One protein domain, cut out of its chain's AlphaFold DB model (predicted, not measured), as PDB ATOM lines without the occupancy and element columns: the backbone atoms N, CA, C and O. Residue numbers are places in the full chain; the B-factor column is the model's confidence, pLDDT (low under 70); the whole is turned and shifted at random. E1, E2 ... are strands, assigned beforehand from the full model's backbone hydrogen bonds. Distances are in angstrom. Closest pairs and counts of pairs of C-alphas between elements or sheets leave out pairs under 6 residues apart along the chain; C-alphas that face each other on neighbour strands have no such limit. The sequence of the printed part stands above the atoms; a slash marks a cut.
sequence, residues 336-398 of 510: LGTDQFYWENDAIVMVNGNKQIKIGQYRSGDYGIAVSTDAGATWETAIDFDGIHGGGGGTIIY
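What this domain is: This is residues 336 to 398 of the 510 residues of a protein of bacterium ADurb.Bin478 (UniProt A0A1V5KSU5). A single twisted sheet of five strands, E1 to E5, runs back and forth as a zigzag ribbon, and a small hairpin, E6 and E7, carries the row on past its E5 side. E3 bends sharply, and the end of the E3-E4 hairpin and the link of residues 373 to 379 both lie on the same side of the sheet. The printed part has 63 residues with seven named strands, E1 E2 E3 E4 E5 E6 E7 along the chain, and no named helix; the class is all strand. The sheet's order is E1 - E2 - E3 - E4 - E5, all antiparallel. The whole is compact by its radius of gyration of the C-alphas, 11.6 A, yet elongated in outline, with spans of 37 by 21 by 16 A.

Where its parts are: In the five-stranded sheet, E3 is the longest strand by residues, residues 355 to 363, 15.6 A from first to last C-alpha. E2, residues 347 to 352, measures 16.3 A, and E4, residues 366 to 372, 14.1 A. E1 is residues 341 to 344, 9.7 A, beginning at C-alpha 341 at (-12.997, 11.031, -12.739). E5 is residues 380 to 384, 10.9 A, ending at C-alpha 384 at (-12.692, 16.770, -32.973). In the small sheet, E6 is residues 388 to 390, 6.9 A, and E7 is residues 394 to 397, 9.1 A, ending at C-alpha 397 at (-19.171, 23.990, -38.694).

How they stand to each other: E1 to E5 form a meander, each strand the antiparallel neighbour of the one before, with E1 and E5 as edge strands. E3 bends by 120 degrees at residue 360. The hairpin E3 and E4 has directions at 172 degrees, with N 360 and O 368 within hydrogen-bond range at 2.8 A. In the hairpin E2 and E3, at 171 degrees, N 350 and O 357 are 2.9 A apart. In the hairpin E1 and E2, at 143 degrees, N 349 and O 342 are 2.8 A apart. In the hairpin E4 and E5, at 148 degrees, N 371 and O 380 are 2.9 A apart. E5 and E6 have 5 pairs of C-alphas within 8 A, the closest those of Ala 382 and His 389, 4.7 A. The hairpin E6 and E7 is antiparallel at 137 degrees, with N 396 and O 388 at 2.8 A. E5 and E7 are near each other, with 7 pairs of C-alphas within 10 A. E4 is apart from both E6 and E7.

The domain as a whole: The two C-alphas farthest apart are those of Leu 336 and Tyr 398, 37.7 A. The printed part has no cut. The link E4 to E5, 7 residues, is short, and the others are tight. The mean pLDDT of the printed part is 82.0; residues 336 to 337 and 390 to 398 are under 70.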
ATOM      1  N   LEU A 336      -4.055  10.000  -8.869       56.62
ATOM      2  CA  LEU A 336      -5.207   9.459  -8.142       56.62
ATOM      3  C   LEU A 336      -6.504  10.109  -8.634       56.62
ATOM      4  O   LEU A 336      -6.921  11.159  -8.145       56.62
ATOM      5  N   GLY A 337      -7.135   9.460  -9.611       65.38
ATOM      6  CA  GLY A 337      -8.535   9.694  -9.942       65.38
ATOM      7  C   GLY A 337      -9.496   9.116  -8.896       65.38
ATOM      8  O   GLY A 337      -9.096   8.463  -7.933       65.38
ATOM      9  N   THR A 338     -10.787   9.323  -9.130       73.75
ATOM     10  CA  THR A 338     -11.888   8.588  -8.487       73.75
ATOM     11  C   THR A 338     -12.578   7.712  -9.529       73.75
ATOM     12  O   THR A 338     -12.432   7.955 -10.727       73.75
ATOM     13  N   ASP A 339     -13.434   6.785  -9.100       77.88
ATOM     14  CA  ASP A 339     -14.281   5.974  -9.992       77.88
ATOM     15  C   ASP A 339     -15.168   6.813 -10.940       77.88
ATOM     16  O   ASP A 339     -15.768   6.275 -11.869       77.88
ATOM     17  N   GLN A 340     -15.311   8.123 -10.696       85.31
ATOM     18  CA  GLN A 340     -16.098   9.063 -11.504       85.31
ATOM     19  C   GLN A 340     -15.242  10.100 -12.261       85.31
ATOM     20  O   GLN A 340     -15.779  10.854 -13.071       85.31
ATOM     21  N   PHE A 341     -13.926  10.147 -12.030       86.12
ATOM     22  CA  PHE A 341     -12.997  11.031 -12.739       86.12
ATOM     23  C   PHE A 341     -11.581  10.459 -12.721       86.12
ATOM     24  O   PHE A 341     -10.929  10.478 -11.676       86.12
ATOM     25  N   TYR A 342     -11.091   9.972 -13.857       79.88
ATOM     26  CA  TYR A 342      -9.783   9.327 -13.958       79.88
ATOM     27  C   TYR A 342      -9.161   9.531 -15.345       79.88
ATOM     28  O   TYR A 342      -9.836   9.921 -16.293       79.88
ATOM     29  N   TRP A 343      -7.852   9.309 -15.461       81.12
ATOM     30  CA  TRP A 343      -7.161   9.300 -16.752       81.12
ATOM     31  C   TRP A 343      -7.151   7.869 -17.301       81.12
ATOM     32  O   TRP A 343      -6.820   6.932 -16.575       81.12
ATOM     33  N   GLU A 344      -7.508   7.702 -18.571       75.50
ATOM     34  CA  GLU A 344      -7.574   6.425 -19.283       75.50
ATOM     35  C   GLU A 344      -6.888   6.578 -20.644       75.50
ATOM     36  O   GLU A 344      -7.446   7.154 -21.579       75.50
ATOM     37  N   ASN A 345      -5.668   6.048 -20.761       78.69
ATOM     38  CA  ASN A 345      -4.811   6.214 -21.942       78.69
ATOM     39  C   ASN A 345      -4.604   7.711 -22.271       78.69
ATOM     40  O   ASN A 345      -4.336   8.503 -21.369       78.69
ATOM     41  N   ASP A 346      -4.766   8.100 -23.537       80.75
ATOM     42  CA  ASP A 346      -4.655   9.486 -24.011       80.75
ATOM     43  C   ASP A 346      -5.887  10.353 -23.680       80.75
ATOM     44  O   ASP A 346      -6.052  11.424 -24.265       80.75
ATOM     45  N   ALA A 347      -6.793   9.897 -22.804       83.31
ATOM     46  CA  ALA A 347      -8.041  10.586 -22.494       83.31
ATOM     47  C   ALA A 347      -8.270  10.825 -20.996       83.31
ATOM     48  O   ALA A 347      -8.062   9.960 -20.147       83.31
ATOM     49  N   ILE A 348      -8.802  12.001 -20.678       89.94
ATOM     50  CA  ILE A 348      -9.390  12.309 -19.375       89.94
ATOM     51  C   ILE A 348     -10.853  11.855 -19.409       89.94
ATOM     52  O   ILE A 348     -11.614  12.288 -20.277       89.94
ATOM     53  N   VAL A 349     -11.239  10.988 -18.471       91.25
ATOM     54  CA  VAL A 349     -12.568  10.371 -18.382       91.25
ATOM     55  C   VAL A 349     -13.344  10.929 -17.195       91.25
ATOM     56  O   VAL A 349     -12.847  10.981 -16.072       91.25
ATOM     57  N   MET A 350     -14.600  11.291 -17.436       93.69
ATOM     58  CA  MET A 350     -15.614  11.543 -16.409       93.69
ATOM     59  C   MET A 350     -16.710  10.485 -16.525       93.69
ATOM     60  O   MET A 350     -17.121  10.170 -17.639       93.69
ATOM     61  N   VAL A 351     -17.214   9.974 -15.402       92.38
ATOM     62  CA  VAL A 351     -18.292   8.970 -15.351       92.38
ATOM     63  C   VAL A 351     -19.391   9.432 -14.392       92.38
ATOM     64  O   VAL A 351     -19.113  10.012 -13.347       92.38
ATOM     65  N   ASN A 352     -20.649   9.176 -14.749       91.88
ATOM     66  CA  ASN A 352     -21.820   9.343 -13.890       91.88
ATOM     67  C   ASN A 352     -22.840   8.242 -14.225       91.88
ATOM     68  O   ASN A 352     -23.629   8.359 -15.171       91.88
ATOM     69  N   GLY A 353     -22.774   7.133 -13.485       89.69
ATOM     70  CA  GLY A 353     -23.495   5.903 -13.828       89.69
ATOM     71  C   GLY A 353     -23.109   5.412 -15.228       89.69
ATOM     72  O   GLY A 353     -21.932   5.224 -15.519       89.69
ATOM     73  N   ASN A 354     -24.094   5.255 -16.118       88.75
ATOM     74  CA  ASN A 354     -23.855   4.850 -17.510       88.75
ATOM     75  C   ASN A 354     -23.393   6.005 -18.419       88.75
ATOM     76  O   ASN A 354     -23.106   5.774 -19.589       88.75
ATOM     77  N   LYS A 355     -23.352   7.252 -17.943       92.75
ATOM     78  CA  LYS A 355     -22.887   8.378 -18.762       92.75
ATOM     79  C   LYS A 355     -21.387   8.547 -18.606       92.75
ATOM     80  O   LYS A 355     -20.893   8.519 -17.481       92.75
ATOM     81  N   GLN A 356     -20.686   8.761 -19.711       93.75
ATOM     82  CA  GLN A 356     -19.253   9.043 -19.705       93.75
ATOM     83  C   GLN A 356     -18.933  10.235 -20.606       93.75
ATOM     84  O   GLN A 356     -19.655  10.503 -21.563       93.75
ATOM     85  N   ILE A 357     -17.848  10.943 -20.314       94.56
ATOM     86  CA  ILE A 357     -17.268  11.968 -21.187       94.56
ATOM     87  C   ILE A 357     -15.779  11.671 -21.308       94.56
ATOM     88  O   ILE A 357     -15.128  11.438 -20.290       94.56
ATOM     89  N   LYS A 358     -15.250  11.704 -22.531       93.75
ATOM     90  CA  LYS A 358     -13.815  11.619 -22.818       93.75
ATOM     91  C   LYS A 358     -13.324  12.911 -23.446       93.75
ATOM     92  O   LYS A 358     -13.988  13.457 -24.325       93.75
ATOM     93  N   ILE A 359     -12.159  13.367 -22.994       92.75
ATOM     94  CA  ILE A 359     -11.385  14.468 -23.578       92.75
ATOM     95  C   ILE A 359     -10.005  13.906 -23.916       92.75
ATOM     96  O   ILE A 359      -9.265  13.556 -23.003       92.75
ATOM     97  N   GLY A 360      -9.685  13.790 -25.202       91.25
ATOM     98  CA  GLY A 360      -8.552  13.022 -25.721       91.25
ATOM     99  C   GLY A 360      -9.028  11.954 -26.706       91.25
ATOM    100  O   GLY A 360      -9.988  12.188 -27.441       91.25
ATOM    101  N   GLN A 361      -8.390  10.782 -26.731       91.06
ATOM    102  CA  GLN A 361      -8.840   9.687 -27.597       91.06
ATOM    103  C   GLN A 361     -10.150   9.061 -27.082       91.06
ATOM    104  O   GLN A 361     -10.167   8.380 -26.054       91.06
ATOM    105  N   TYR A 362     -11.256   9.260 -27.803       89.31
ATOM    106  CA  TYR A 362     -12.570   8.726 -27.412       89.31
ATOM    107  C   TYR A 362     -12.979   7.463 -28.183       89.31
ATOM    108  O   TYR A 362     -13.726   6.641 -27.652       89.31
ATOM    109  N   ARG A 363     -12.435   7.255 -29.387       87.19
ATOM    110  CA  ARG A 363     -12.442   5.981 -30.132       87.19
ATOM    111  C   ARG A 363     -11.060   5.771 -30.758       87.19
ATOM    112  O   ARG A 363     -10.260   6.695 -30.815       87.19
ATOM    113  N   SER A 364     -10.774   4.571 -31.257       85.06
ATOM    114  CA  SER A 364      -9.498   4.276 -31.928       85.06
ATOM    115  C   SER A 364      -9.262   5.200 -33.130       85.06
ATOM    116  O   SER A 364      -9.931   5.049 -34.146       85.06
ATOM    117  N   GLY A 365      -8.283   6.102 -33.024       84.88
ATOM    118  CA  GLY A 365      -7.945   7.089 -34.059       84.88
ATOM    119  C   GLY A 365      -8.681   8.428 -33.936       84.88
ATOM    120  O   GLY A 365      -8.142   9.436 -34.383       84.88
ATOM    121  N   ASP A 366      -9.830   8.466 -33.257       86.94
ATOM    122  CA  ASP A 366     -10.639   9.676 -33.100       86.94
ATOM    123  C   ASP A 366     -10.262  10.411 -31.797       86.94
ATOM    124  O   ASP A 366     -10.459   9.896 -30.687       86.94
ATOM    125  N   TYR A 367      -9.734  11.630 -31.930       91.94
ATOM    126  CA  TYR A 367      -9.315  12.492 -30.820       91.94
ATOM    127  C   TYR A 367     -10.174  13.753 -30.742       91.94
ATOM    128  O   TYR A 367     -10.452  14.389 -31.756       91.94
ATOM    129  N   GLY A 368     -10.542  14.147 -29.525       90.88
ATOM    130  CA  GLY A 368     -11.351  15.338 -29.285       90.88
ATOM    131  C   GLY A 368     -12.148  15.239 -27.991       90.88
ATOM    132  O   GLY A 368     -11.620  14.828 -26.960       90.88
ATOM    133  N   ILE A 369     -13.420  15.621 -28.033       93.62
ATOM    134  CA  ILE A 369     -14.363  15.527 -26.918       93.62
ATOM    135  C   ILE A 369     -15.578  14.728 -27.375       93.62
ATOM    136  O   ILE A 369     -16.223  15.092 -28.358       93.62
ATOM    137  N   ALA A 370     -15.932  13.680 -26.634       92.88
ATOM    138  CA  ALA A 370     -17.113  12.870 -26.914       92.88
ATOM    139  C   ALA A 370     -17.830  12.416 -25.641       92.88
ATOM    140  O   ALA A 370     -17.247  12.351 -24.555       92.88
ATOM    141  N   VAL A 371     -19.106  12.070 -25.796       92.62
ATOM    142  CA  VAL A 371     -20.005  11.646 -24.718       92.62
ATOM    143  C   VAL A 371     -20.525  10.239 -25.001       92.62
ATOM    144  O   VAL A 371     -20.870   9.921 -26.131       92.62
ATOM    145  N   SER A 372     -20.634   9.408 -23.971       91.31
ATOM    146  CA  SER A 372     -21.352   8.132 -24.002       91.31
ATOM    147  C   SER A 372     -22.537   8.177 -23.036       91.31
ATOM    148  O   SER A 372     -22.495   8.867 -22.012       91.31
ATOM    149  N   THR A 373     -23.602   7.431 -23.339       92.25
ATOM    150  CA  THR A 373     -24.770   7.264 -22.451       92.25
ATOM    151  C   THR A 373     -25.045   5.806 -22.058       92.25
ATOM    152  O   THR A 373     -25.963   5.539 -21.279       92.25
ATOM    153  N   ASP A 374     -24.222   4.877 -22.546       89.06
ATOM    154  CA  ASP A 374     -24.356   3.421 -22.449       89.06
ATOM    155  C   ASP A 374     -23.094   2.749 -21.863       89.06
ATOM    156  O   ASP A 374     -22.733   1.630 -22.219       89.06
ATOM    157  N   ALA A 375     -22.442   3.443 -20.927       86.81
ATOM    158  CA  ALA A 375     -21.229   3.039 -20.211       86.81
ATOM    159  C   ALA A 375     -19.996   2.812 -21.112       86.81
ATOM    160  O   ALA A 375     -19.127   2.001 -20.793       86.81
ATOM    161  N   GLY A 376     -19.903   3.565 -22.211       87.56
ATOM    162  CA  GLY A 376     -18.762   3.579 -23.128       87.56
ATOM    163  C   GLY A 376     -18.906   2.676 -24.355       87.56
ATOM    164  O   GLY A 376     -17.953   2.574 -25.128       87.56
ATOM    165  N   ALA A 377     -20.063   2.028 -24.552       87.38
ATOM    166  CA  ALA A 377     -20.307   1.144 -25.695       87.38
ATOM    167  C   ALA A 377     -20.516   1.915 -27.012       87.38
ATOM    168  O   ALA A 377     -20.072   1.462 -28.068       87.38
ATOM    169  N   THR A 378     -21.116   3.104 -26.952       89.31
ATOM    170  CA  THR A 378     -21.166   4.076 -28.046       89.31
ATOM    171  C   THR A 378     -20.716   5.453 -27.570       89.31
ATOM    172  O   THR A 378     -20.834   5.808 -26.397       89.31
ATOM    173  N   TRP A 379     -20.172   6.228 -28.507       90.75
ATOM    174  CA  TRP A 379     -19.686   7.588 -28.285       90.75
ATOM    175  C   TRP A 379     -20.301   8.511 -29.327       90.75
ATOM    176  O   TRP A 379     -20.300   8.172 -30.510       90.75
ATOM    177  N   GLU A 380     -20.771   9.674 -28.904       90.25
ATOM    178  CA  GLU A 380     -21.160  10.786 -29.762       90.25
ATOM    179  C   GLU A 380     -20.068  11.851 -29.677       90.25
ATOM    180  O   GLU A 380     -19.820  12.413 -28.606       90.25
ATOM    181  N   THR A 381     -19.388  12.102 -30.797       90.19
ATOM    182  CA  THR A 381     -18.433  13.205 -30.907       90.19
ATOM    183  C   THR A 381     -19.159  14.525 -30.685       90.19
ATOM    184  O   THR A 381     -20.207  14.765 -31.282       90.19
ATOM    185  N   ALA A 382     -18.587  15.382 -29.846       85.06
ATOM    186  CA  ALA A 382     -19.002  16.768 -29.670       85.06
ATOM    187  C   ALA A 382     -18.002  17.732 -30.326       85.06
ATOM    188  O   ALA A 382     -18.410  18.740 -30.898       85.06
ATOM    189  N   ILE A 383     -16.701  17.427 -30.254       86.81
ATOM    190  CA  ILE A 383     -15.618  18.182 -30.900       86.81
ATOM    191  C   ILE A 383     -14.531  17.201 -31.351       86.81
ATOM    192  O   ILE A 383     -14.213  16.281 -30.604       86.81
ATOM    193  N   ASP A 384     -13.927  17.421 -32.510       87.81
ATOM    194  CA  ASP A 384     -12.692  16.770 -32.973       87.81
ATOM    195  C   ASP A 384     -11.861  17.759 -33.821       87.81
ATOM    196  O   ASP A 384     -12.050  18.975 -33.728       87.81
ATOM    197  N   PHE A 385     -10.905  17.259 -34.609       83.38
ATOM    198  CA  PHE A 385     -10.096  18.085 -35.513       83.38
ATOM    199  C   PHE A 385     -10.867  18.616 -36.736       83.38
ATOM    200  O   PHE A 385     -10.403  19.573 -37.355       83.38
ATOM    201  N   ASP A 386     -12.027  18.041 -37.062       80.38
ATOM    202  CA  ASP A 386     -12.888  18.466 -38.170       80.38
ATOM    203  C   ASP A 386     -13.881  19.565 -37.752       80.38
ATOM    204  O   ASP A 386     -14.285  20.390 -38.575       80.38
ATOM    205  N   GLY A 387     -14.232  19.637 -36.462       75.38
ATOM    206  CA  GLY A 387     -14.921  20.792 -35.890       75.38
ATOM    207  C   GLY A 387     -15.844  20.468 -34.720       75.38
ATOM    208  O   GLY A 387     -15.578  19.597 -33.895       75.38
ATOM    209  N   ILE A 388     -16.938  21.230 -34.621       79.31
ATOM    210  CA  ILE A 388     -17.976  21.058 -33.592       79.31
ATOM    211  C   ILE A 388     -19.131  20.250 -34.177       79.31
ATOM    212  O   ILE A 388     -19.649  20.582 -35.245       79.31
ATOM    213  N   HIS A 389     -19.591  19.247 -33.437       76.62
ATOM    214  CA  HIS A 389     -20.653  18.327 -33.830       76.62
ATOM    215  C   HIS A 389     -21.899  18.514 -32.961       76.62
ATOM    216  O   HIS A 389     -21.829  18.691 -31.745       76.62
ATOM    217  N   GLY A 390     -23.062  18.508 -33.610       65.81
ATOM    218  CA  GLY A 390     -24.376  18.624 -32.988       65.81
ATOM    219  C   GLY A 390     -25.016  17.266 -32.728       65.81
ATOM    220  O   GLY A 390     -24.817  16.319 -33.492       65.81
ATOM    221  N   GLY A 391     -25.834  17.191 -31.672       54.97
ATOM    222  CA  GLY A 391     -26.581  15.983 -31.310       54.97
ATOM    223  C   GLY A 391     -27.342  15.404 -32.506       54.97
ATOM    224  O   GLY A 391     -28.128  16.103 -33.145       54.97
ATOM    225  N   GLY A 392     -27.070  14.134 -32.816       56.66
ATOM    226  CA  GLY A 392     -27.432  13.493 -34.087       56.66
ATOM    227  C   GLY A 392     -26.242  13.189 -35.011       56.66
ATOM    228  O   GLY A 392     -26.442  12.554 -36.041       56.66
ATOM    229  N   GLY A 393     -25.017  13.594 -34.648       53.38
ATOM    230  CA  GLY A 393     -23.786  13.244 -35.373       53.38
ATOM    231  C   GLY A 393     -23.508  14.099 -36.612       53.38
ATOM    232  O   GLY A 393     -22.815  13.648 -37.517       53.38
ATOM    233  N   GLY A 394     -24.070  15.310 -36.677       55.97
ATOM    234  CA  GLY A 394     -23.828  16.258 -37.766       55.97
ATOM    235  C   GLY A 394     -22.860  17.362 -37.351       55.97
ATOM    236  O   GLY A 394     -23.132  18.087 -36.394       55.97
ATOM    237  N   THR A 395     -21.762  17.532 -38.084       52.41
ATOM    238  CA  THR A 395     -20.824  18.649 -37.900       52.41
ATOM    239  C   THR A 395     -21.533  19.976 -38.193       52.41
ATOM    240  O   THR A 395     -22.046  20.185 -39.290       52.41
ATOM    241  N   ILE A 396     -21.591  20.876 -37.209       60.28
ATOM    242  CA  ILE A 396     -22.288  22.170 -37.312       60.28
ATOM    243  C   ILE A 396     -21.436  23.189 -38.086       60.28
ATOM    244  O   ILE A 396     -21.981  24.086 -38.727       60.28
ATOM    245  N   ILE A 397     -20.104  23.068 -38.036       54.41
ATOM    246  CA  ILE A 397     -19.171  23.990 -38.694       54.41
ATOM    247  C   ILE A 397     -18.034  23.192 -39.341       54.41
ATOM    248  O   ILE A 397     -17.182  22.672 -38.631       54.41
ATOM    249  N   TYR A 398     -18.005  23.158 -40.676       53.34
ATOM    250  CA  TYR A 398     -16.866  22.704 -41.485       53.34
ATOM    251  C   TYR A 398     -16.303  23.891 -42.272       53.34
ATOM    252  O   TYR A 398     -17.069  24.697 -42.808       53.34
TER     253      TYR A 398